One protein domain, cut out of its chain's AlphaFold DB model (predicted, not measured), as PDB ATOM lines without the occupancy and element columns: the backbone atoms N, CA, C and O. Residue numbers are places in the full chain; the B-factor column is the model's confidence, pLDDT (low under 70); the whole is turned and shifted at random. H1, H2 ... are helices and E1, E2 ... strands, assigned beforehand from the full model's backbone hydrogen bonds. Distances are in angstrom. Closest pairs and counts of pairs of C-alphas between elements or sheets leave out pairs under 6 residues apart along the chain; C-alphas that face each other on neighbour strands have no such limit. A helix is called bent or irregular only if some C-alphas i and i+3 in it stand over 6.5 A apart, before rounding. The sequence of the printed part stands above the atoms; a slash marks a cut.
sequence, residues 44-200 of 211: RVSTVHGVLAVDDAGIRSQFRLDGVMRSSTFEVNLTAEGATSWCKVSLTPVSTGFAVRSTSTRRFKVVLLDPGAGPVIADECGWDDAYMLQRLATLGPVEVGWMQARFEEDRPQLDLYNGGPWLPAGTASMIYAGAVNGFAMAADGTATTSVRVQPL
ATOM      1  N   ARG A  44     198.871 204.728 248.576       80.12
ATOM      2  CA  ARG A  44     198.870 206.078 247.996       80.12
ATOM      3  C   ARG A  44     199.674 206.069 246.698       80.12
ATOM      4  O   ARG A  44     200.720 205.426 246.636       80.12
ATOM      5  N   VAL A  45     199.211 206.794 245.683       72.56
ATOM      6  CA  VAL A  45     199.967 206.959 244.432       72.56
ATOM      7  C   VAL A  45     201.134 207.896 244.672       72.56
ATOM      8  O   VAL A  45     200.949 209.000 245.182       72.56
ATOM      9  N   SER A  46     202.321 207.450 244.277       68.12
ATOM     10  CA  SER A  46     203.526 208.273 244.278       68.12
ATOM     11  C   SER A  46     203.717 208.919 242.914       68.12
ATOM     12  O   SER A  46     203.703 210.141 242.795       68.12
ATOM     13  N   THR A  47     203.855 208.099 241.875       69.75
ATOM     14  CA  THR A  47     204.062 208.553 240.498       69.75
ATOM     15  C   THR A  47     203.433 207.578 239.518       69.75
ATOM     16  O   THR A  47     203.102 206.440 239.857       69.75
ATOM     17  N   VAL A  48     203.261 208.043 238.287       69.75
ATOM     18  CA  VAL A  48     202.695 207.268 237.194       69.75
ATOM     19  C   VAL A  48     203.661 207.328 236.021       69.75
ATOM     20  O   VAL A  48     204.043 208.415 235.588       69.75
ATOM     21  N   HIS A  49     204.049 206.163 235.515       75.38
ATOM     22  CA  HIS A  49     204.966 206.000 234.394       75.38
ATOM     23  C   HIS A  49     204.335 205.170 233.277       75.38
ATOM     24  O   HIS A  49     203.246 204.623 233.421       75.38
ATOM     25  N   GLY A  50     204.995 205.078 232.127       76.69
ATOM     26  CA  GLY A  50     204.551 204.178 231.065       76.69
ATOM     27  C   GLY A  50     205.039 204.583 229.691       76.69
ATOM     28  O   GLY A  50     205.692 205.611 229.525       76.69
ATOM     29  N   VAL A  51     204.695 203.772 228.695       86.25
ATOM     30  CA  VAL A  51     204.895 204.101 227.284       86.25
ATOM     31  C   VAL A  51     203.573 203.897 226.577       86.25
ATOM     32  O   VAL A  51     203.053 202.786 226.547       86.25
ATOM     33  N   LEU A  52     203.014 204.964 226.024       83.81
ATOM     34  CA  LEU A  52     201.689 204.957 225.421       83.81
ATOM     35  C   LEU A  52     201.795 205.373 223.964       83.81
ATOM     36  O   LEU A  52     202.295 206.454 223.660       83.81
ATOM     37  N   ALA A  53     201.297 204.533 223.066       86.38
ATOM     38  CA  ALA A  53     201.039 204.906 221.686       86.38
ATOM     39  C   ALA A  53     199.607 205.429 221.577       86.38
ATOM     40  O   ALA A  53     198.658 204.664 221.743       86.38
ATOM     41  N   VAL A  54     199.450 206.722 221.312       77.94
ATOM     42  CA  VAL A  54     198.156 207.411 221.340       77.94
ATOM     43  C   VAL A  54     197.881 208.062 219.990       77.94
ATOM     44  O   VAL A  54     198.769 208.663 219.384       77.94
ATOM     45  N   ASP A  55     196.652 207.916 219.507       74.56
ATOM     46  CA  ASP A  55     196.107 208.626 218.353       74.56
ATOM     47  C   ASP A  55     194.716 209.208 218.674       74.56
ATOM     48  O   ASP A  55     194.227 209.096 219.796       74.56
ATOM     49  N   ASP A  56     194.066 209.852 217.700       70.44
ATOM     50  CA  ASP A  56     192.723 210.425 217.884       70.44
ATOM     51  C   ASP A  56     191.641 209.387 218.226       70.44
ATOM     52  O   ASP A  56     190.591 209.755 218.758       70.44
ATOM     53  N   ALA A  57     191.864 208.108 217.909       73.00
ATOM     54  CA  ALA A  57     190.930 207.027 218.194       73.00
ATOM     55  C   ALA A  57     191.120 206.440 219.601       73.00
ATOM     56  O   ALA A  57     190.197 205.810 220.120       73.00
ATOM     57  N   GLY A  58     192.277 206.645 220.234       76.69
ATOM     58  CA  GLY A  58     192.561 206.138 221.571       76.69
ATOM     59  C   GLY A  58     194.007 205.695 221.743       76.69
ATOM     60  O   GLY A  58     194.937 206.221 221.133       76.69
ATOM     61  N   ILE A  59     194.192 204.702 222.608       84.19
ATOM     62  CA  ILE A  59     195.495 204.092 222.869       84.19
ATOM     63  C   ILE A  59     195.607 202.831 222.032       84.19
ATOM     64  O   ILE A  59     194.754 201.944 222.090       84.19
ATOM     65  N   ARG A  60     196.695 202.724 221.279       87.25
ATOM     66  CA  ARG A  60     197.046 201.504 220.565       87.25
ATOM     67  C   ARG A  60     197.619 200.507 221.548       87.25
ATOM     68  O   ARG A  60     198.566 200.819 222.264       87.25
ATOM     69  N   SER A  61     197.100 199.285 221.546       88.38
ATOM     70  CA  SER A  61     197.651 198.208 222.372       88.38
ATOM     71  C   SER A  61     199.092 197.873 221.988       88.38
ATOM     72  O   SER A  61     199.888 197.549 222.864       88.38
ATOM     73  N   GLN A  62     199.441 197.995 220.702       90.81
ATOM     74  CA  GLN A  62     200.779 197.740 220.175       90.81
ATOM     75  C   GLN A  62     201.230 198.809 219.179       90.81
ATOM     76  O   GLN A  62     200.426 199.396 218.456       90.81
ATOM     77  N   PHE A  63     202.540 199.025 219.122       90.81
ATOM     78  CA  PHE A  63     203.196 199.979 218.233       90.81
ATOM     79  C   PHE A  63     204.623 199.517 217.928       90.81
ATOM     80  O   PHE A  63     205.145 198.609 218.579       90.81
ATOM     81  N   ARG A  64     205.270 200.115 216.927       91.69
ATOM     82  CA  ARG A  64     206.653 199.793 216.566       91.69
ATOM     83  C   ARG A  64     207.557 200.950 216.954       91.69
ATOM     84  O   ARG A  64     207.418 202.029 216.399       91.69
ATOM     85  N   LEU A  65     208.498 200.717 217.861       89.38
ATOM     86  CA  LEU A  65     209.509 201.697 218.251       89.38
ATOM     87  C   LEU A  65     210.874 201.256 217.750       89.38
ATOM     88  O   LEU A  65     211.326 200.167 218.104       89.38
ATOM     89  N   ASP A  66     211.511 202.085 216.923       86.81
ATOM     90  CA  ASP A  66     212.847 201.821 216.369       86.81
ATOM     91  C   ASP A  66     212.946 200.411 215.738       86.81
ATOM     92  O   ASP A  66     213.911 199.671 215.916       86.81
ATOM     93  N   GLY A  67     211.889 200.004 215.023       87.12
ATOM     94  CA  GLY A  67     211.796 198.701 214.354       87.12
ATOM     95  C   GLY A  67     211.267 197.546 215.219       87.12
ATOM     96  O   GLY A  67     210.911 196.504 214.673       87.12
ATOM     97  N   VAL A  68     211.140 197.726 216.536       92.31
ATOM     98  CA  VAL A  68     210.742 196.670 217.482       92.31
ATOM     99  C   VAL A  68     209.281 196.832 217.895       92.31
ATOM    100  O   VAL A  68     208.858 197.919 218.284       92.31
ATOM    101  N   MET A  69     208.502 195.748 217.845       93.50
ATOM    102  CA  MET A  69     207.131 195.754 218.365       93.50
ATOM    103  C   MET A  69     207.127 195.896 219.889       93.50
ATOM    104  O   MET A  69     207.837 195.181 220.597       93.50
ATOM    105  N   ARG A  70     206.312 196.820 220.389       91.81
ATOM    106  CA  ARG A  70     206.105 197.123 221.807       91.81
ATOM    107  C   ARG A  70     204.612 197.161 222.100       91.81
ATOM    108  O   ARG A  70     203.814 197.452 221.210       91.81
ATOM    109  N   SER A  71     204.255 196.894 223.349       91.75
ATOM    110  CA  SER A  71     202.903 197.117 223.854       91.75
ATOM    111  C   SER A  71     202.843 198.453 224.578       91.75
ATOM    112  O   SER A  71     203.824 198.842 225.213       91.75
ATOM    113  N   SER A  72     201.705 199.140 224.500       90.56
ATOM    114  CA  SER A  72     201.464 200.273 225.390       90.56
ATOM    115  C   SER A  72     201.312 199.765 226.819       90.56
ATOM    116  O   SER A  72     200.586 198.800 227.059       90.56
ATOM    117  N   THR A  73     201.993 200.408 227.757       90.81
ATOM    118  CA  THR A  73     201.986 200.037 229.172       90.81
ATOM    119  C   THR A  73     201.830 201.265 230.048       90.81
ATOM    120  O   THR A  73     202.247 202.371 229.696       90.81
ATOM    121  N   PHE A  74     201.228 201.044 231.206       84.56
ATOM    122  CA  PHE A  74     200.983 202.049 232.221       84.56
ATOM    123  C   PHE A  74     201.425 201.490 233.572       84.56
ATOM    124  O   PHE A  74     200.993 200.411 233.954       84.56
ATOM    125  N   GLU A  75     202.318 202.180 234.265       87.44
ATOM    126  CA  GLU A  75     202.899 201.773 235.543       87.44
ATOM    127  C   GLU A  75     202.462 202.756 236.628       87.44
ATOM    128  O   GLU A  75     202.598 203.970 236.472       87.44
ATOM    129  N   VAL A  76     201.955 202.238 237.743       83.81
ATOM    130  CA  VAL A  76     201.593 203.033 238.917       83.81
ATOM    131  C   VAL A  76     202.529 202.672 240.055       83.81
ATOM    132  O   VAL A  76     202.545 201.529 240.512       83.81
ATOM    133  N   ASN A  77     203.280 203.660 240.537       85.44
ATOM    134  CA  ASN A  77     204.080 203.519 241.745       85.44
ATOM    135  C   ASN A  77     203.201 203.813 242.958       85.44
ATOM    136  O   ASN A  77     202.607 204.891 243.074       85.44
ATOM    137  N   LEU A  78     203.148 202.865 243.881       85.31
ATOM    138  CA  LEU A  78     202.298 202.880 245.059       85.31
ATOM    139  C   LEU A  78     203.148 202.821 246.324       85.31
ATOM    140  O   LEU A  78     204.131 202.094 246.388       85.31
ATOM    141  N   THR A  79     202.745 203.553 247.354       86.06
ATOM    142  CA  THR A  79     203.356 203.483 248.686       86.06
ATOM    143  C   THR A  79     202.286 203.077 249.680       86.06
ATOM    144  O   THR A  79     201.259 203.752 249.789       86.06
ATOM    145  N   ALA A  80     202.496 201.963 250.382       84.00
ATOM    146  CA  ALA A  80     201.601 201.535 251.449       84.00
ATOM    147  C   ALA A  80     201.651 202.530 252.618       84.00
ATOM    148  O   ALA A  80     202.697 203.100 252.931       84.00
ATOM    149  N   GLU A  81     200.519 202.759 253.273       81.19
ATOM    150  CA  GLU A  81     200.452 203.632 254.438       81.19
ATOM    151  C   GLU A  81     201.370 203.117 255.558       81.19
ATOM    152  O   GLU A  81     201.297 201.962 255.964       81.19
ATOM    153  N   GLY A  82     202.274 203.981 256.028       78.25
ATOM    154  CA  GLY A  82     203.300 203.620 257.012       78.25
ATOM    155  C   GLY A  82     204.568 202.979 256.430       78.25
ATOM    156  O   GLY A  82     205.532 202.806 257.173       78.25
ATOM    157  N   ALA A  83     204.618 202.679 255.128       81.94
ATOM    158  CA  ALA A  83     205.821 202.179 254.466       81.94
ATOM    159  C   ALA A  83     206.753 203.318 254.016       81.94
ATOM    160  O   ALA A  83     206.321 204.430 253.709       81.94
ATOM    161  N   THR A  84     208.054 203.023 253.949       78.00
ATOM    162  CA  THR A  84     209.095 203.938 253.443       78.00
ATOM    163  C   THR A  84     209.559 203.598 252.026       78.00
ATOM    164  O   THR A  84     210.266 204.393 251.409       78.00
ATOM    165  N   SER A  85     209.159 202.438 251.502       81.00
ATOM    166  CA  SER A  85     209.432 201.985 250.140       81.00
ATOM    167  C   SER A  85     208.164 202.001 249.292       81.00
ATOM    168  O   SER A  85     207.073 201.696 249.779       81.00
ATOM    169  N   TRP A  86     208.327 202.316 248.011       86.25
ATOM    170  CA  TRP A  86     207.280 202.163 247.007       86.25
ATOM    171  C   TRP A  86     207.337 200.765 246.374       86.25
ATOM    172  O   TRP A  86     208.378 200.111 246.379       86.25
ATOM    173  N   CYS A  87     206.212 200.332 245.817       87.31
ATOM    174  CA  CYS A  87     206.059 199.169 244.949       87.31
ATOM    175  C   CYS A  87     205.377 199.596 243.641       87.31
ATOM    176  O   CYS A  87     204.949 200.747 243.511       87.31
ATOM    177  N   LYS A  88     205.301 198.700 242.653       90.31
ATOM    178  CA  LYS A  88     204.830 199.031 241.304       90.31
ATOM    179  C   LYS A  88     203.776 198.061 240.812       90.31
ATOM    180  O   LYS A  88     203.917 196.858 240.995       90.31
ATOM    181  N   VAL A  89     202.798 198.588 240.084       90.88
ATOM    182  CA  VAL A  89     201.864 197.782 239.293       90.88
ATOM    183  C   VAL A  89     201.921 198.249 237.850       90.88
ATOM    184  O   VAL A  89     201.645 199.411 237.558       90.88
ATOM    185  N   SER A  90     202.280 197.345 236.944       92.62
ATOM    186  CA  SER A  90     202.214 197.564 235.501       92.62
ATOM    187  C   SER A  90     200.915 197.004 234.944       92.62
ATOM    188  O   SER A  90     200.539 195.873 235.238       92.62
ATOM    189  N   LEU A  91     200.246 197.782 234.104       91.81
ATOM    190  CA  LEU A  91     198.895 197.545 233.617       91.81
ATOM    191  C   LEU A  91     198.837 197.747 232.106       91.81
ATOM    192  O   LEU A  91     199.561 198.566 231.523       91.81
ATOM    193  N   THR A  92     197.913 197.035 231.473       92.50
ATOM    194  CA  THR A  92     197.485 197.377 230.117       92.50
ATOM    195  C   THR A  92     196.600 198.623 230.194       92.50
ATOM    196  O   THR A  92     195.607 198.605 230.921       92.50
ATOM    197  N   PRO A  93     196.911 199.709 229.470       87.94
ATOM    198  CA  PRO A  93     196.163 200.951 229.591       87.94
ATOM    199  C   PRO A  93     194.749 200.807 229.019       87.94
ATOM    200  O   PRO A  93     194.568 200.361 227.885       87.94
ATOM    201  N   VAL A  94     193.755 201.264 229.780       88.00
ATOM    202  CA  VAL A  94     192.366 201.402 229.328       88.00
ATOM    203  C   VAL A  94     192.008 202.878 229.340       88.00
ATOM    204  O   VAL A  94     192.044 203.527 230.384       88.00
ATOM    205  N   SER A  95     191.685 203.422 228.167       83.12
ATOM    206  CA  SER A  95     191.258 204.814 228.052       83.12
ATOM    207  C   SER A  95     189.765 204.946 228.337       83.12
ATOM    208  O   SER A  95     188.955 204.224 227.758       83.12
ATOM    209  N   THR A  96     189.399 205.905 229.183       79.69
ATOM    210  CA  THR A  96     188.002 206.318 229.408       79.69
ATOM    211  C   THR A  96     187.593 207.501 228.535       79.69
ATOM    212  O   THR A  96     186.427 207.892 228.515       79.69
ATOM    213  N   GLY A  97     188.542 208.056 227.778       77.50
ATOM    214  CA  GLY A  97     188.319 209.126 226.823       77.50
ATOM    215  C   GLY A  97     189.463 210.129 226.789       77.50
ATOM    216  O   GLY A  97     190.558 209.905 227.309       77.50
ATOM    217  N   PHE A  98     189.170 211.271 226.175       72.06
ATOM    218  CA  PHE A  98     190.071 212.411 226.104       72.06
ATOM    219  C   PHE A  98     189.472 213.599 226.850       72.06
ATOM    220  O   PHE A  98     188.275 213.868 226.749       72.06
ATOM    221  N   ALA A  99     190.319 214.350 227.543       66.75
ATOM    222  CA  ALA A  99     189.979 215.657 228.086       66.75
ATOM    223  C   ALA A  99     190.897 216.738 227.501       66.75
ATOM    224  O   ALA A  99     191.827 216.466 226.739       66.75
ATOM    225  N   VAL A 100     190.606 217.994 227.829       64.00
ATOM    226  CA  VAL A 100     191.397 219.150 227.402       64.00
ATOM    227  C   VAL A 100     191.802 219.928 228.645       64.00
ATOM    228  O   VAL A 100     190.942 220.383 229.401       64.00
ATOM    229  N   ARG A 101     193.110 220.095 228.844       55.12
ATOM    230  CA  ARG A 101     193.690 220.874 229.944       55.12
ATOM    231  C   ARG A 101     194.614 221.930 229.349       55.12
ATOM    232  O   ARG A 101     195.661 221.613 228.796       55.12
ATOM    233  N   SER A 102     194.184 223.188 229.372       48.88
ATOM    234  CA  SER A 102     194.982 224.326 228.910       48.88
ATOM    235  C   SER A 102     194.425 225.618 229.507       48.88
ATOM    236  O   SER A 102     193.220 225.857 229.452       48.88
ATOM    237  N   THR A 103     195.305 226.465 230.042       42.88
ATOM    238  CA  THR A 103     194.973 227.792 230.600       42.88
ATOM    239  C   THR A 103     194.659 228.833 229.520       42.88
ATOM    240  O   THR A 103     194.033 229.854 229.794       42.88
ATOM    241  N   SER A 104     195.041 228.562 228.269       45.12
ATOM    242  CA  SER A 104     194.530 229.258 227.084       45.12
ATOM    243  C   SER A 104     193.493 228.387 226.373       45.12
ATOM    244  O   SER A 104     193.532 227.163 226.471       45.12
ATOM    245  N   THR A 105     192.591 228.972 225.593       39.56
ATOM    246  CA  THR A 105     191.500 228.266 224.893       39.56
ATOM    247  C   THR A 105     191.942 227.206 223.861       39.56
ATOM    248  O   THR A 105     191.091 226.708 223.122       39.56
ATOM    249  N   ARG A 106     193.239 226.860 223.750       47.84
ATOM    250  CA  ARG A 106     193.786 226.298 222.506       47.84
ATOM    251  C   ARG A 106     194.765 225.116 222.534       47.84
ATOM    252  O   ARG A 106     195.109 224.727 221.432       47.84
ATOM    253  N   ARG A 107     195.262 224.524 223.639       52.38
ATOM    254  CA  ARG A 107     196.599 223.879 223.480       52.38
ATOM    255  C   ARG A 107     196.844 222.377 223.687       52.38
ATOM    256  O   ARG A 107     197.690 221.894 222.948       52.38
ATOM    257  N   PHE A 108     196.159 221.590 224.526       56.06
ATOM    258  CA  PHE A 108     196.579 220.176 224.705       56.06
ATOM    259  C   PHE A 108     195.443 219.201 225.021       56.06
ATOM    260  O   PHE A 108     194.579 219.492 225.854       56.06
ATOM    261  N   LYS A 109     195.457 218.037 224.355       60.88
ATOM    262  CA  LYS A 109     194.619 216.890 224.718       60.88
ATOM    263  C   LYS A 109     195.311 216.085 225.816       60.88
ATOM    264  O   LYS A 109     196.524 215.899 225.800       60.88
ATOM    265  N   VAL A 110     194.532 215.584 226.759       66.88
ATOM    266  CA  VAL A 110     194.985 214.593 227.734       66.88
ATOM    267  C   VAL A 110     194.194 213.316 227.501       66.88
ATOM    268  O   VAL A 110     193.001 213.377 227.198       66.88
ATOM    269  N   VAL A 111     194.851 212.167 227.608       71.75
ATOM    270  CA  VAL A 111     194.158 210.881 227.649       71.75
ATOM    271  C   VAL A 111     193.830 210.568 229.102       71.75
ATOM    272  O   VAL A 111     194.673 210.724 229.986       71.75
ATOM    273  N   LEU A 112     192.587 210.177 229.356       76.75
ATOM    274  CA  LEU A 112     192.146 209.721 230.666       76.75
ATOM    275  C   LEU A 112     192.287 208.205 230.715       76.75
ATOM    276  O   LEU A 112     191.754 207.505 229.850       76.75
ATOM    277  N   LEU A 113     193.020 207.715 231.707       81.12
ATOM    278  CA  LEU A 113     193.276 206.297 231.931       81.12
ATOM    279  C   LEU A 113     192.522 205.828 233.162       81.12
ATOM    280  O   LEU A 113     192.558 206.498 234.187       81.12
ATOM    281  N   ASP A 114     191.871 204.674 233.075       87.25
ATOM    282  CA  ASP A 114     191.323 204.001 234.249       87.25
ATOM    283  C   ASP A 114     192.316 202.936 234.737       87.25
ATOM    284  O   ASP A 114     192.455 201.886 234.097       87.25
ATOM    285  N   PRO A 115     193.031 203.192 235.847       84.06
ATOM    286  CA  PRO A 115     194.019 202.260 236.369       84.06
ATOM    287  C   PRO A 115     193.383 200.993 236.968       84.06
ATOM    288  O   PRO A 115     194.091 200.014 237.175       84.06
ATOM    289  N   GLY A 116     192.073 200.982 237.241       87.12
ATOM    290  CA  GLY A 116     191.348 199.822 237.767       87.12
ATOM    291  C   GLY A 116     190.691 198.941 236.699       87.12
ATOM    292  O   GLY A 116     190.186 197.870 237.027       87.12
ATOM    293  N   ALA A 117     190.679 199.368 235.432       88.81
ATOM    294  CA  ALA A 117     189.999 198.649 234.348       88.81
ATOM    295  C   ALA A 117     190.926 197.754 233.506       88.81
ATOM    296  O   ALA A 117     190.452 196.879 232.777       88.81
ATOM    297  N   GLY A 118     192.236 197.994 233.556       88.00
ATOM    298  CA  GLY A 118     193.224 197.285 232.747       88.00
ATOM    299  C   GLY A 118     193.704 195.973 233.371       88.00
ATOM    300  O   GLY A 118     193.868 195.911 234.583       88.00
ATOM    301  N   PRO A 119     194.004 194.930 232.576       92.31
ATOM    302  CA  PRO A 119     194.720 193.755 233.070       92.31
ATOM    303  C   PRO A 119     196.080 194.103 233.688       92.31
ATOM    304  O   PRO A 119     196.835 194.896 233.108       92.31
ATOM    305  N   VAL A 120     196.418 193.451 234.805       92.44
ATOM    306  CA  VAL A 120     197.756 193.503 235.413       92.44
ATOM    307  C   VAL A 120     198.746 192.743 234.531       92.44
ATOM    308  O   VAL A 120     198.504 191.617 234.105       92.44
ATOM    309  N   ILE A 121     199.857 193.402 234.211       93.38
ATOM    310  CA  ILE A 121     201.001 192.841 233.483       93.38
ATOM    311  C   ILE A 121     202.039 192.326 234.483       93.38
ATOM    312  O   ILE A 121     202.615 191.260 234.280       93.38
ATOM    313  N   ALA A 122     202.293 193.105 235.536       91.88
ATOM    314  CA  ALA A 122     203.197 192.753 236.620       91.88
ATOM    315  C   ALA A 122     202.776 193.473 237.905       91.88
ATOM    316  O   ALA A 122     202.477 194.669 237.861       91.88
ATOM    317  N   ASP A 123     202.802 192.755 239.027       90.00
ATOM    318  CA  ASP A 123     202.647 193.311 240.369       90.00
ATOM    319  C   ASP A 123     203.920 193.071 241.193       90.00
ATOM    320  O   ASP A 123     204.303 191.935 241.466       90.00
ATOM    321  N   GLU A 124     204.581 194.158 241.581       91.00
ATOM    322  CA  GLU A 124     205.721 194.153 242.501       91.00
ATOM    323  C   GLU A 124     205.293 194.458 243.947       91.00
ATOM    324  O   GLU A 124     206.130 194.442 244.851       91.00
ATOM    325  N   CYS A 125     204.013 194.757 244.191       86.00
ATOM    326  CA  CYS A 125     203.469 194.979 245.529       86.00
ATOM    327  C   CYS A 125     203.189 193.666 246.277       86.00
ATOM    328  O   CYS A 125     203.142 193.685 247.508       86.00
ATOM    329  N   GLY A 126     203.056 192.544 245.561       85.75
ATOM    330  CA  GLY A 126     202.918 191.205 246.135       85.75
ATOM    331  C   GLY A 126     201.504 190.873 246.610       85.75
ATOM    332  O   GLY A 126     201.347 189.996 247.457       85.75
ATOM    333  N   TRP A 127     200.494 191.571 246.088       86.38
ATOM    334  CA  TRP A 127     199.085 191.355 246.414       86.38
ATOM    335  C   TRP A 127     198.351 190.736 245.226       86.38
ATOM    336  O   TRP A 127     198.869 190.655 244.117       86.38
ATOM    337  N   ASP A 128     197.132 190.251 245.446       88.12
ATOM    338  CA  ASP A 128     196.351 189.699 244.347       88.12
ATOM    339  C   ASP A 128     195.886 190.793 243.365       88.12
ATOM    340  O   ASP A 128     195.548 191.916 243.754       88.12
ATOM    341  N   ASP A 129     195.829 190.446 242.077       90.69
ATOM    342  CA  ASP A 129     195.465 191.382 241.006       90.69
ATOM    343  C   ASP A 129     194.089 192.023 241.228       90.69
ATOM    344  O   ASP A 129     193.895 193.203 240.939       90.69
ATOM    345  N   ALA A 130     193.117 191.266 241.749       89.56
ATOM    346  CA  ALA A 130     191.761 191.765 241.962       89.56
ATOM    347  C   ALA A 130     191.739 192.860 243.037       89.56
ATOM    348  O   ALA A 130     191.108 193.905 242.851       89.56
ATOM    349  N   TYR A 131     192.468 192.648 244.129       89.25
ATOM    350  CA  TYR A 131     192.679 193.640 245.163       89.25
ATOM    351  C   TYR A 131     193.404 194.872 244.618       89.25
ATOM    352  O   TYR A 131     192.925 195.993 244.811       89.25
ATOM    353  N   MET A 132     194.506 194.693 243.880       89.88
ATOM    354  CA  MET A 132     195.258 195.821 243.321       89.88
ATOM    355  C   MET A 132     194.405 196.657 242.366       89.88
ATOM    356  O   MET A 132     194.374 197.882 242.493       89.88
ATOM    357  N   LEU A 133     193.631 196.026 241.482       90.44
ATOM    358  CA  LEU A 133     192.711 196.731 240.589       90.44
ATOM    359  C   LEU A 133     191.594 197.450 241.349       90.44
ATOM    360  O   LEU A 133     191.270 198.590 241.016       90.44
ATOM    361  N   GLN A 134     191.050 196.852 242.413       89.56
ATOM    362  CA  GLN A 134     190.064 197.520 243.263       89.56
ATOM    363  C   GLN A 134     190.656 198.763 243.936       89.56
ATOM    364  O   GLN A 134     190.011 199.812 243.974       89.56
ATOM    365  N   ARG A 135     191.886 198.672 244.457       87.19
ATOM    366  CA  ARG A 135     192.590 199.809 245.063       87.19
ATOM    367  C   ARG A 135     192.860 200.902 244.040       87.19
ATOM    368  O   ARG A 135     192.586 202.067 244.319       87.19
ATOM    369  N   LEU A 136     193.337 200.535 242.857       87.00
ATOM    370  CA  LEU A 136     193.600 201.469 241.769       87.00
ATOM    371  C   LEU A 136     192.321 202.150 241.270       87.00
ATOM    372  O   LEU A 136     192.333 203.357 241.055       87.00
ATOM    373  N   ALA A 137     191.195 201.438 241.193       86.25
ATOM    374  CA  ALA A 137     189.907 202.020 240.809       86.25
ATOM    375  C   ALA A 137     189.472 203.176 241.731       86.25
ATOM    376  O   ALA A 137     188.818 204.118 241.281       86.25
ATOM    377  N   THR A 138     189.864 203.158 243.014       83.00
ATOM    378  CA  THR A 138     189.536 204.250 243.954       83.00
ATOM    379  C   THR A 138     190.224 205.575 243.628       83.00
ATOM    380  O   THR A 138     189.786 206.618 244.112       83.00
ATOM    381  N   LEU A 139     191.268 205.554 242.796       75.56
ATOM    382  CA  LEU A 139     191.969 206.753 242.337       75.56
ATOM    383  C   LEU A 139     191.137 207.562 241.337       75.56
ATOM    384  O   LEU A 139     191.368 208.759 241.174       75.56
ATOM    385  N   GLY A 140     190.169 206.919 240.680       76.62
ATOM    386  CA  GLY A 140     189.487 207.481 239.525       76.62
ATOM    387  C   GLY A 140     190.413 207.615 238.307       76.62
ATOM    388  O   GLY A 140     191.519 207.066 238.291       76.62
ATOM    389  N   PRO A 141     189.964 208.325 237.258       77.69
ATOM    390  CA  PRO A 141     190.749 208.482 236.043       77.69
ATOM    391  C   PRO A 141     192.055 209.246 236.288       77.69
ATOM    392  O   PRO A 141     192.052 210.344 236.845       77.69
ATOM    393  N   VAL A 142     193.163 208.690 235.807       75.12
ATOM    394  CA  VAL A 142     194.476 209.338 235.784       75.12
ATOM    395  C   VAL A 142     194.640 210.078 234.462       75.12
ATOM    396  O   VAL A 142     194.465 209.502 233.388       75.12
ATOM    397  N   GLU A 143     194.988 211.362 234.527       71.31
ATOM    398  CA  GLU A 143     195.242 212.167 233.332       71.31
ATOM    399  C   GLU A 143     196.692 211.981 232.867       71.31
ATOM    400  O   GLU A 143     197.631 212.191 233.634       71.31
ATOM    401  N   VAL A 144     196.885 211.628 231.596       67.75
ATOM    402  CA  VAL A 144     198.206 211.622 230.955       67.75
ATOM    403  C   VAL A 144     198.202 212.612 229.798       67.75
ATOM    404  O   VAL A 144     197.424 212.495 228.848       67.75
ATOM    405  N   GLY A 145     199.071 213.620 229.886       59.12
ATOM    406  CA  GLY A 145     199.215 214.638 228.852       59.12
ATOM    407  C   GLY A 145     199.751 214.074 227.540       59.12
ATOM    408  O   GLY A 145     200.719 213.315 227.537       59.12
ATOM    409  N   TRP A 146     199.153 214.480 226.417       60.88
ATOM    410  CA  TRP A 146     199.612 214.123 225.079       60.88
ATOM    411  C   TRP A 146     199.716 215.353 224.167       60.88
ATOM    412  O   TRP A 146     198.831 216.205 224.084       60.88
ATOM    413  N   MET A 147     200.841 215.458 223.467       55.22
ATOM    414  CA  MET A 147     201.212 216.586 222.620       55.22
ATOM    415  C   MET A 147     200.550 216.503 221.241       55.22
ATOM    416  O   MET A 147     201.209 216.234 220.239       55.22
ATOM    417  N   GLN A 148     199.242 216.749 221.186       55.84
ATOM    418  CA  GLN A 148     198.511 216.913 219.930       55.84
ATOM    419  C   GLN A 148     197.846 218.291 219.873       55.84
ATOM    420  O   GLN A 148     197.101 218.678 220.777       55.84
ATOM    421  N   ALA A 149     198.092 219.022 218.785       53.75
ATOM    422  CA  ALA A 149     197.432 220.292 218.515       53.75
ATOM    423  C   ALA A 149     195.946 220.027 218.247       53.75
ATOM    424  O   ALA A 149     195.595 219.137 217.469       53.75
ATOM    425  N   ARG A 150     195.068 220.797 218.893       53.28
ATOM    426  CA  ARG A 150     193.616 220.663 218.708       53.28
ATOM    427  C   ARG A 150     193.184 221.078 217.303       53.28
ATOM    428  O   ARG A 150     192.290 220.450 216.741       53.28
ATOM    429  N   PHE A 151     193.805 222.124 216.768       54.88
ATOM    430  CA  PHE A 151     193.532 222.659 215.442       54.88
ATOM    431  C   PHE A 151     194.814 222.716 214.605       54.88
ATOM    432  O   PHE A 151     195.927 222.716 215.133       54.88
ATOM    433  N   GLU A 152     194.664 222.738 213.282       56.97
ATOM    434  CA  GLU A 152     195.796 222.794 212.353       56.97
ATOM    435  C   GLU A 152     196.613 224.082 212.522       56.97
ATOM    436  O   GLU A 152     197.840 224.053 212.424       56.97
ATOM    437  N   GLU A 153     195.956 225.184 212.885       53.22
ATOM    438  CA  GLU A 153     196.586 226.484 213.112       53.22
ATOM    439  C   GLU A 153     197.440 226.530 214.391       53.22
ATOM    440  O   GLU A 153     198.297 227.402 214.520       53.22
ATOM    441  N   ASP A 154     197.240 225.592 215.324       52.44
ATOM    442  CA  ASP A 154     198.003 225.507 216.575       52.44
ATOM    443  C   ASP A 154     199.279 224.649 216.428       52.44
ATOM    444  O   ASP A 154     200.118 224.621 217.330       52.44
ATOM    445  N   ARG A 155     199.491 223.991 215.276       54.06
ATOM    446  CA  ARG A 155     200.698 223.182 215.000       54.06
ATOM    447  C   ARG A 155     202.027 223.933 215.129       54.06
ATOM    448  O   ARG A 155     202.959 223.323 215.642       54.06
ATOM    449  N   PRO A 156     202.156 225.221 214.750       52.91
ATOM    450  CA  PRO A 156     203.399 225.970 214.952       52.91
ATOM    451  C   PRO A 156     203.783 226.177 216.426       52.91
ATOM    452  O   PRO A 156     204.864 226.684 216.701       52.91
ATOM    453  N   GLN A 157     202.897 225.848 217.373       46.56
ATOM    454  CA  GLN A 157     203.127 225.991 218.816       46.56
ATOM    455  C   GLN A 157     203.548 224.673 219.488       46.56
ATOM    456  O   GLN A 157     203.809 224.655 220.693       46.56
ATOM    457  N   LEU A 158     203.619 223.583 218.719       47.38
ATOM    458  CA  LEU A 158     204.305 222.352 219.093       47.38
ATOM    459  C   LEU A 158     205.726 222.446 218.533       47.38
ATOM    460  O   LEU A 158     205.922 222.388 217.320       47.38
ATOM    461  N   ASP A 159     206.702 222.652 219.407       43.09
ATOM    462  CA  ASP A 159     208.095 222.807 219.013       43.09
ATOM    463  C   ASP A 159     208.743 221.420 218.850       43.09
ATOM    464  O   ASP A 159     208.928 220.652 219.801       43.09
ATOM    465  N   LEU A 160     209.049 221.056 217.607       36.59
ATOM    466  CA  LEU A 160     209.748 219.818 217.271       36.59
ATOM    467  C   LEU A 160     211.239 219.996 217.582       36.59
ATOM    468  O   LEU A 160     211.999 220.503 216.760       36.59
ATOM    469  N   TYR A 161     211.692 219.534 218.749       30.98
ATOM    470  CA  TYR A 161     213.122 219.463 219.071       30.98
ATOM    471  C   TYR A 161     213.797 218.261 218.382       30.98
ATOM    472  O   TYR A 161     214.256 217.328 219.035       30.98
ATOM    473  N   ASN A 162     213.825 218.265 217.047       30.69
ATOM    474  CA  ASN A 162     214.929 217.795 216.198       30.69
ATOM    475  C   ASN A 162     214.544 217.992 214.726       30.69
ATOM    476  O   ASN A 162     213.381 217.801 214.383       30.69
ATOM    477  N   GLY A 163     215.514 218.313 213.861       28.48
ATOM    478  CA  GLY A 163     215.354 218.656 212.432       28.48
ATOM    479  C   GLY A 163     214.834 217.552 211.496       28.48
ATOM    480  O   GLY A 163     215.353 217.381 210.395       28.48
ATOM    481  N   GLY A 164     213.834 216.784 211.927       39.78
ATOM    482  CA  GLY A 164     213.037 215.909 211.083       39.78
ATOM    483  C   GLY A 164     211.994 216.692 210.274       39.78
ATOM    484  O   GLY A 164     211.699 217.849 210.581       39.78
ATOM    485  N   PRO A 165     211.435 216.087 209.215       40.31
ATOM    486  CA  PRO A 165     210.386 216.714 208.420       40.31
ATOM    487  C   PRO A 165     209.157 217.031 209.285       40.31
ATOM    488  O   PRO A 165     208.821 216.278 210.199       40.31
ATOM    489  N   TRP A 166     208.482 218.142 208.969       44.12
ATOM    490  CA  TRP A 166     207.215 218.532 209.593       44.12
ATOM    491  C   TRP A 166     206.223 217.364 209.605       44.12
ATOM    492  O   TRP A 166     206.033 216.689 208.591       44.12
ATOM    493  N   LEU A 167     205.584 217.148 210.756       46.28
ATOM    494  CA  LEU A 167     204.600 216.085 210.913       46.28
ATOM    495  C   LEU A 167     203.334 216.394 210.104       46.28
ATOM    496  O   LEU A 167     202.824 217.518 210.180       46.28
ATOM    497  N   PRO A 168     202.796 215.421 209.346       48.25
ATOM    498  CA  PRO A 168     201.528 215.596 208.653       48.25
ATOM    499  C   PRO A 168     200.357 215.776 209.637       48.25
ATOM    500  O   PRO A 168     200.444 215.499 210.836       48.25
ATOM    501  N   ALA A 169     199.226 216.252 209.124       41.41
ATOM    502  CA  ALA A 169     197.981 216.342 209.881       41.41
ATOM    503  C   ALA A 169     197.589 214.998 210.521       41.41
ATOM    504  O   ALA A 169     197.727 213.958 209.883       41.41
ATOM    505  N   GLY A 170     197.084 215.019 211.762       49.62
ATOM    506  CA  GLY A 170     196.603 213.807 212.444       49.62
ATOM    507  C   GLY A 170     197.707 212.842 212.894       49.62
ATOM    508  O   GLY A 170     197.433 211.664 213.108       49.62
ATOM    509  N   THR A 171     198.954 213.311 213.013       55.09
ATOM    510  CA  THR A 171     200.065 212.463 213.463       55.09
ATOM    511  C   THR A 171     199.832 212.016 214.906       55.09
ATOM    512  O   THR A 171     199.691 212.836 215.816       55.09
ATOM    513  N   ALA A 172     199.796 210.701 215.088       62.84
ATOM    514  CA  ALA A 172     199.766 210.043 216.380       62.84
ATOM    515  C   ALA A 172     201.071 210.319 217.154       62.84
ATOM    516  O   ALA A 172     202.058 210.810 216.592       62.84
ATOM    517  N   SER A 173     201.136 210.012 218.449       69.50
ATOM    518  CA  SER A 173     202.419 210.065 219.161       69.50
ATOM    519  C   SER A 173     202.620 208.906 220.107       69.50
ATOM    520  O   SER A 173     201.683 208.326 220.644       69.50
ATOM    521  N   MET A 174     203.891 208.607 220.326       70.25
ATOM    522  CA  MET A 174     204.333 207.806 221.448       70.25
ATOM    523  C   MET A 174     204.744 208.746 222.585       70.25
ATOM    524  O   MET A 174     205.437 209.736 222.356       70.25
ATOM    525  N   ILE A 175     204.285 208.465 223.798       68.94
ATOM    526  CA  ILE A 175     204.513 209.291 224.985       68.94
ATOM    527  C   ILE A 175     205.119 208.406 226.057       68.94
ATOM    528  O   ILE A 175     204.606 207.318 226.318       68.94
ATOM    529  N   TYR A 176     206.152 208.902 226.726       65.94
ATOM    530  CA  TYR A 176     206.554 208.331 228.000       65.94
ATOM    531  C   TYR A 176     205.752 209.003 229.116       65.94
ATOM    532  O   TYR A 176     206.012 210.153 229.458       65.94
ATOM    533  N   ALA A 177     204.752 208.314 229.668       57.38
ATOM    534  CA  ALA A 177     204.010 208.826 230.818       57.38
ATOM    535  C   ALA A 177     204.975 209.011 232.006       57.38
ATOM    536  O   ALA A 177     205.891 208.208 232.196       57.38
ATOM    537  N   GLY A 178     204.828 210.109 232.752       51.97
ATOM    538  CA  GLY A 178     205.770 210.487 233.817       51.97
ATOM    539  C   GLY A 178     207.137 210.979 233.325       51.97
ATOM    540  O   GLY A 178     208.048 211.145 234.130       51.97
ATOM    541  N   ALA A 179     207.312 211.196 232.016       55.22
ATOM    542  CA  ALA A 179     208.497 211.815 231.439       55.22
ATOM    543  C   ALA A 179     208.108 212.882 230.403       55.22
ATOM    544  O   ALA A 179     207.108 212.787 229.701       55.22
ATOM    545  N   VAL A 180     208.934 213.918 230.260       55.50
ATOM    546  CA  VAL A 180     208.646 215.099 229.415       55.50
ATOM    547  C   VAL A 180     208.774 214.803 227.901       55.50
ATOM    548  O   VAL A 180     208.753 215.709 227.070       55.50
ATOM    549  N   ASN A 181     208.930 213.538 227.499       65.94
ATOM    550  CA  ASN A 181     209.296 213.164 226.131       65.94
ATOM    551  C   ASN A 181     208.119 212.546 225.363       65.94
ATOM    552  O   ASN A 181     207.648 211.458 225.702       65.94
ATOM    553  N   GLY A 182     207.708 213.221 224.286       70.62
ATOM    554  CA  GLY A 182     206.847 212.681 223.236       70.62
ATOM    555  C   GLY A 182     207.623 212.462 221.935       70.62
ATOM    556  O   GLY A 182     208.615 213.142 221.665       70.62
ATOM    557  N   PHE A 183     207.168 211.520 221.115       76.75
ATOM    558  CA  PHE A 183     207.768 211.172 219.830       76.75
ATOM    559  C   PHE A 183     206.703 211.035 218.758       76.75
ATOM    560  O   PHE A 183     205.620 210.501 219.003       76.75
ATOM    561  N   ALA A 184     207.028 211.479 217.552       74.50
ATOM    562  CA  ALA A 184     206.130 211.344 216.422       74.50
ATOM    563  C   ALA A 184     205.867 209.871 216.096       74.50
ATOM    564  O   ALA A 184     206.798 209.063 216.042       74.50
ATOM    565  N   MET A 185     204.604 209.539 215.833       79.94
ATOM    566  CA  MET A 185     204.194 208.203 215.431       79.94
ATOM    567  C   MET A 185     203.363 208.272 214.150       79.94
ATOM    568  O   MET A 185     202.351 208.964 214.075       79.94
ATOM    569  N   ALA A 186     203.783 207.539 213.127       79.31
ATOM    570  CA  ALA A 186     203.030 207.402 211.894       79.31
ATOM    571  C   ALA A 186     201.681 206.697 212.134       79.31
ATOM    572  O   ALA A 186     201.470 206.016 213.139       79.31
ATOM    573  N   ALA A 187     200.755 206.835 211.182       78.12
ATOM    574  CA  ALA A 187     199.407 206.271 211.286       78.12
ATOM    575  C   ALA A 187     199.381 204.731 211.393       78.12
ATOM    576  O   ALA A 187     198.399 204.158 211.864       78.12
ATOM    577  N   ASP A 188     200.450 204.044 210.988       81.00
ATOM    578  CA  ASP A 188     200.624 202.596 211.140       81.00
ATOM    579  C   ASP A 188     201.124 202.189 212.543       81.00
ATOM    580  O   ASP A 188     201.206 201.002 212.848       81.00
ATOM    581  N   GLY A 189     201.413 203.153 213.424       79.94
ATOM    582  CA  GLY A 189     201.947 202.919 214.764       79.94
ATOM    583  C   GLY A 189     203.474 202.864 214.809       79.94
ATOM    584  O   GLY A 189     204.034 202.492 215.837       79.94
ATOM    585  N   THR A 190     204.166 203.206 213.721       85.62
ATOM    586  CA  THR A 190     205.628 203.288 213.714       85.62
ATOM    587  C   THR A 190     206.087 204.616 214.319       85.62
ATOM    588  O   THR A 190     205.760 205.685 213.813       85.62
ATOM    589  N   ALA A 191     206.873 204.551 215.389       82.19
ATOM    590  CA  ALA A 191     207.508 205.675 216.064       82.19
ATOM    591  C   ALA A 191     209.036 205.514 216.072       82.19
ATOM    592  O   ALA A 191     209.574 204.405 216.003       82.19
ATOM    593  N   THR A 192     209.736 206.639 216.183       76.44
ATOM    594  CA  THR A 192     211.199 206.691 216.281       76.44
ATOM    595  C   THR A 192     211.619 207.602 217.420       76.44
ATOM    596  O   THR A 192     211.046 208.678 217.602       76.44
ATOM    597  N   THR A 193     212.662 207.219 218.154       77.62
ATOM    598  CA  THR A 193     213.243 208.081 219.196       77.62
ATOM    599  C   THR A 193     214.026 209.277 218.631       77.62
ATOM    600  O   THR A 193     214.422 210.177 219.376       77.62
ATOM    601  N   SER A 194     214.232 209.340 217.310       71.69
ATOM    602  CA  SER A 194     214.947 210.441 216.650       71.69
ATOM    603  C   SER A 194     214.108 211.707 216.439       71.69
ATOM    604  O   SER A 194     214.682 212.790 216.302       71.69
ATOM    605  N   VAL A 195     212.774 211.595 216.441       69.12
ATOM    606  CA  VAL A 195     211.845 212.707 216.175       69.12
ATOM    607  C   VAL A 195     211.033 213.007 217.429       69.12
ATOM    608  O   VAL A 195     209.996 212.391 217.682       69.12
ATOM    609  N   ARG A 196     211.524 213.957 218.228       68.88
ATOM    610  CA  ARG A 196     210.862 214.404 219.457       68.88
ATOM    611  C   ARG A 196     209.801 215.449 219.150       68.88
ATOM    612  O   ARG A 196     210.040 216.386 218.392       68.88
ATOM    613  N   VAL A 197     208.658 215.301 219.800       63.97
ATOM    614  CA  VAL A 197     207.604 216.310 219.871       63.97
ATOM    615  C   VAL A 197     207.685 216.910 221.263       63.97
ATOM    616  O   VAL A 197     207.699 216.163 222.242       63.97
ATOM    617  N   GLN A 198     207.791 218.234 221.354       62.34
ATOM    618  CA  GLN A 198     207.705 218.960 222.613       62.34
ATOM    619  C   GLN A 198     206.751 220.153 222.463       62.34
ATOM    620  O   GLN A 198     206.567 220.696 221.378       62.34
ATOM    621  N   PRO A 199     206.066 220.560 223.530       54.38
ATOM    622  CA  PRO A 199     205.250 221.759 223.527       54.38
ATOM    623  C   PRO A 199     206.141 222.982 223.718       54.38
ATOM    624  O   PRO A 199     207.146 222.923 224.428       54.38
ATOM    625  N   LEU A 200     205.755 224.119 223.137       54.22
ATOM    626  CA  LEU A 200     206.469 225.366 223.391       54.22
ATOM    627  C   LEU A 200     206.415 225.715 224.889       54.22
ATOM    628  O   LEU A 200     205.381 225.563 225.552       54.22
TER     629      LEU A 200
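This is residues 44 to 200 of the 211 residues of an uncharacterized protein of Kofleriaceae bacterium (UniProt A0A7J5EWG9). A large, strongly twisted sheet of ten strands, built round the long bent strand E1, is partly covered on one face by a small sheet, E7, E8 and E10, whose strands cross those of the large one, so that the two make a lopsided sandwich. The helix H1 packs over E5 and E6 at one end of the long axis, while the short helix H2 and the winding stretch 158 to 171 lie at the other end. The printed part has 157 residues, with two named helices and thirteen named strands in the order E1 to E9, H1, E10, H2, E11 to E13. The large sheet is branched and mixed, with E3 and E13 its parallel pair, the small one is antiparallel in the order E7, E8, E10, and the class is mostly strand. The whole is compact, with a radius of gyration of the C-alphas of 16.3 A and spans of 48 by 37 by 28 A.

Begin in the large sheet with E1, residues 44 to 55, which bends by 65 degrees at residue 51. On one side of it you find E2, residues 58 to 60, and E5, residues 73 to 80; on the other side is E11, residues 172 to 177. All three are antiparallel to E1: look for N 60 and O 53 at 2.8 A, N 49 and O 75 at 2.8 A, and N 52 and O 175 at 2.9 A. E5 has E1 on one side and E6, residues 86 to 91, on the other side, with N 76 and O 89 at 2.8 A; E6 has E5 on one side and the edge strand E9, residues 120 to 123, on the other side, with N 90 and O 122 at 2.8 A. E11 has E1 on one side and E12, residues 182 to 185, on the other side, with N 174 and O 183 at 2.9 A; E12 has E11 on one side and E13, residues 190 to 199, on the other side, with N 197 and O 182 at 2.9 A; E11, E12 and E13 form a meander, each strand the antiparallel neighbour of the one before. E13 bends by 86 degrees at residue 194, and its start is parallel to E3, residues 62 to 65, with N 191 and O 64 at 2.8 A. E3 forms a hairpin with E4, residues 68 to 71, where N 70 and O 63 are 2.8 A apart. E2 runs on into E3 at 66 degrees, and E4 into E5 at 49 degrees. Turn to the second sheet: E7, residues 95 to 100, E8, residues 109 to 113, and E10, residues 142 to 146, with N 99 and O 110 at 2.9 A and N 113 and O 142 at 2.8 A. The two sheets form a sandwich, two sheets face to face, in which the parts that face each other are 9.9 A apart centre to centre and the strands of the one stand at 76 degrees to those of the other; the closest C-alphas of E10 and E11 are those of Val 144 and Ala 177, 6.4 A apart. H1, residues 129 to 137, is on the large sheet at a height of 8.9 A and runs across the strands, at 85 degrees to E6 on the local plane. H2, residues 152 to 157, is irregular, C-alphas 153 and 156 being 7.1 A apart. Every O i to N i+4 pair of H1 is within hydrogen-bond range; in H2 it is 0 of 2, beside 2 of 3 O i to N i+3 pairs.

Find C-alpha 44 at (198.870, 206.078, 247.996); from there E1 runs 29.9 A to C-alpha 55. E5 measures 22.3 A, E13 20.9 A, E6 16.5 A, E11 15.1 A and E7 14.4 A. Look for H1 from C-alpha 129 at (195.465, 191.382, 241.006), 12.0 A long, and for the end of E13 at C-alpha 199, (205.250, 221.759, 223.527).

The C-alphas farthest apart are those of Gly 82 and Pro 165, at 50.8 A. The printed part has no cut. The link from H2 to E11 is long, 14 residues, and residues 158 to 159 pair antiparallel with residues 198 to 199 of E13. The mean pLDDT of the printed part is 72.9, and 58 residues are under 70, among them residues 99 to 110 and 144 to 173.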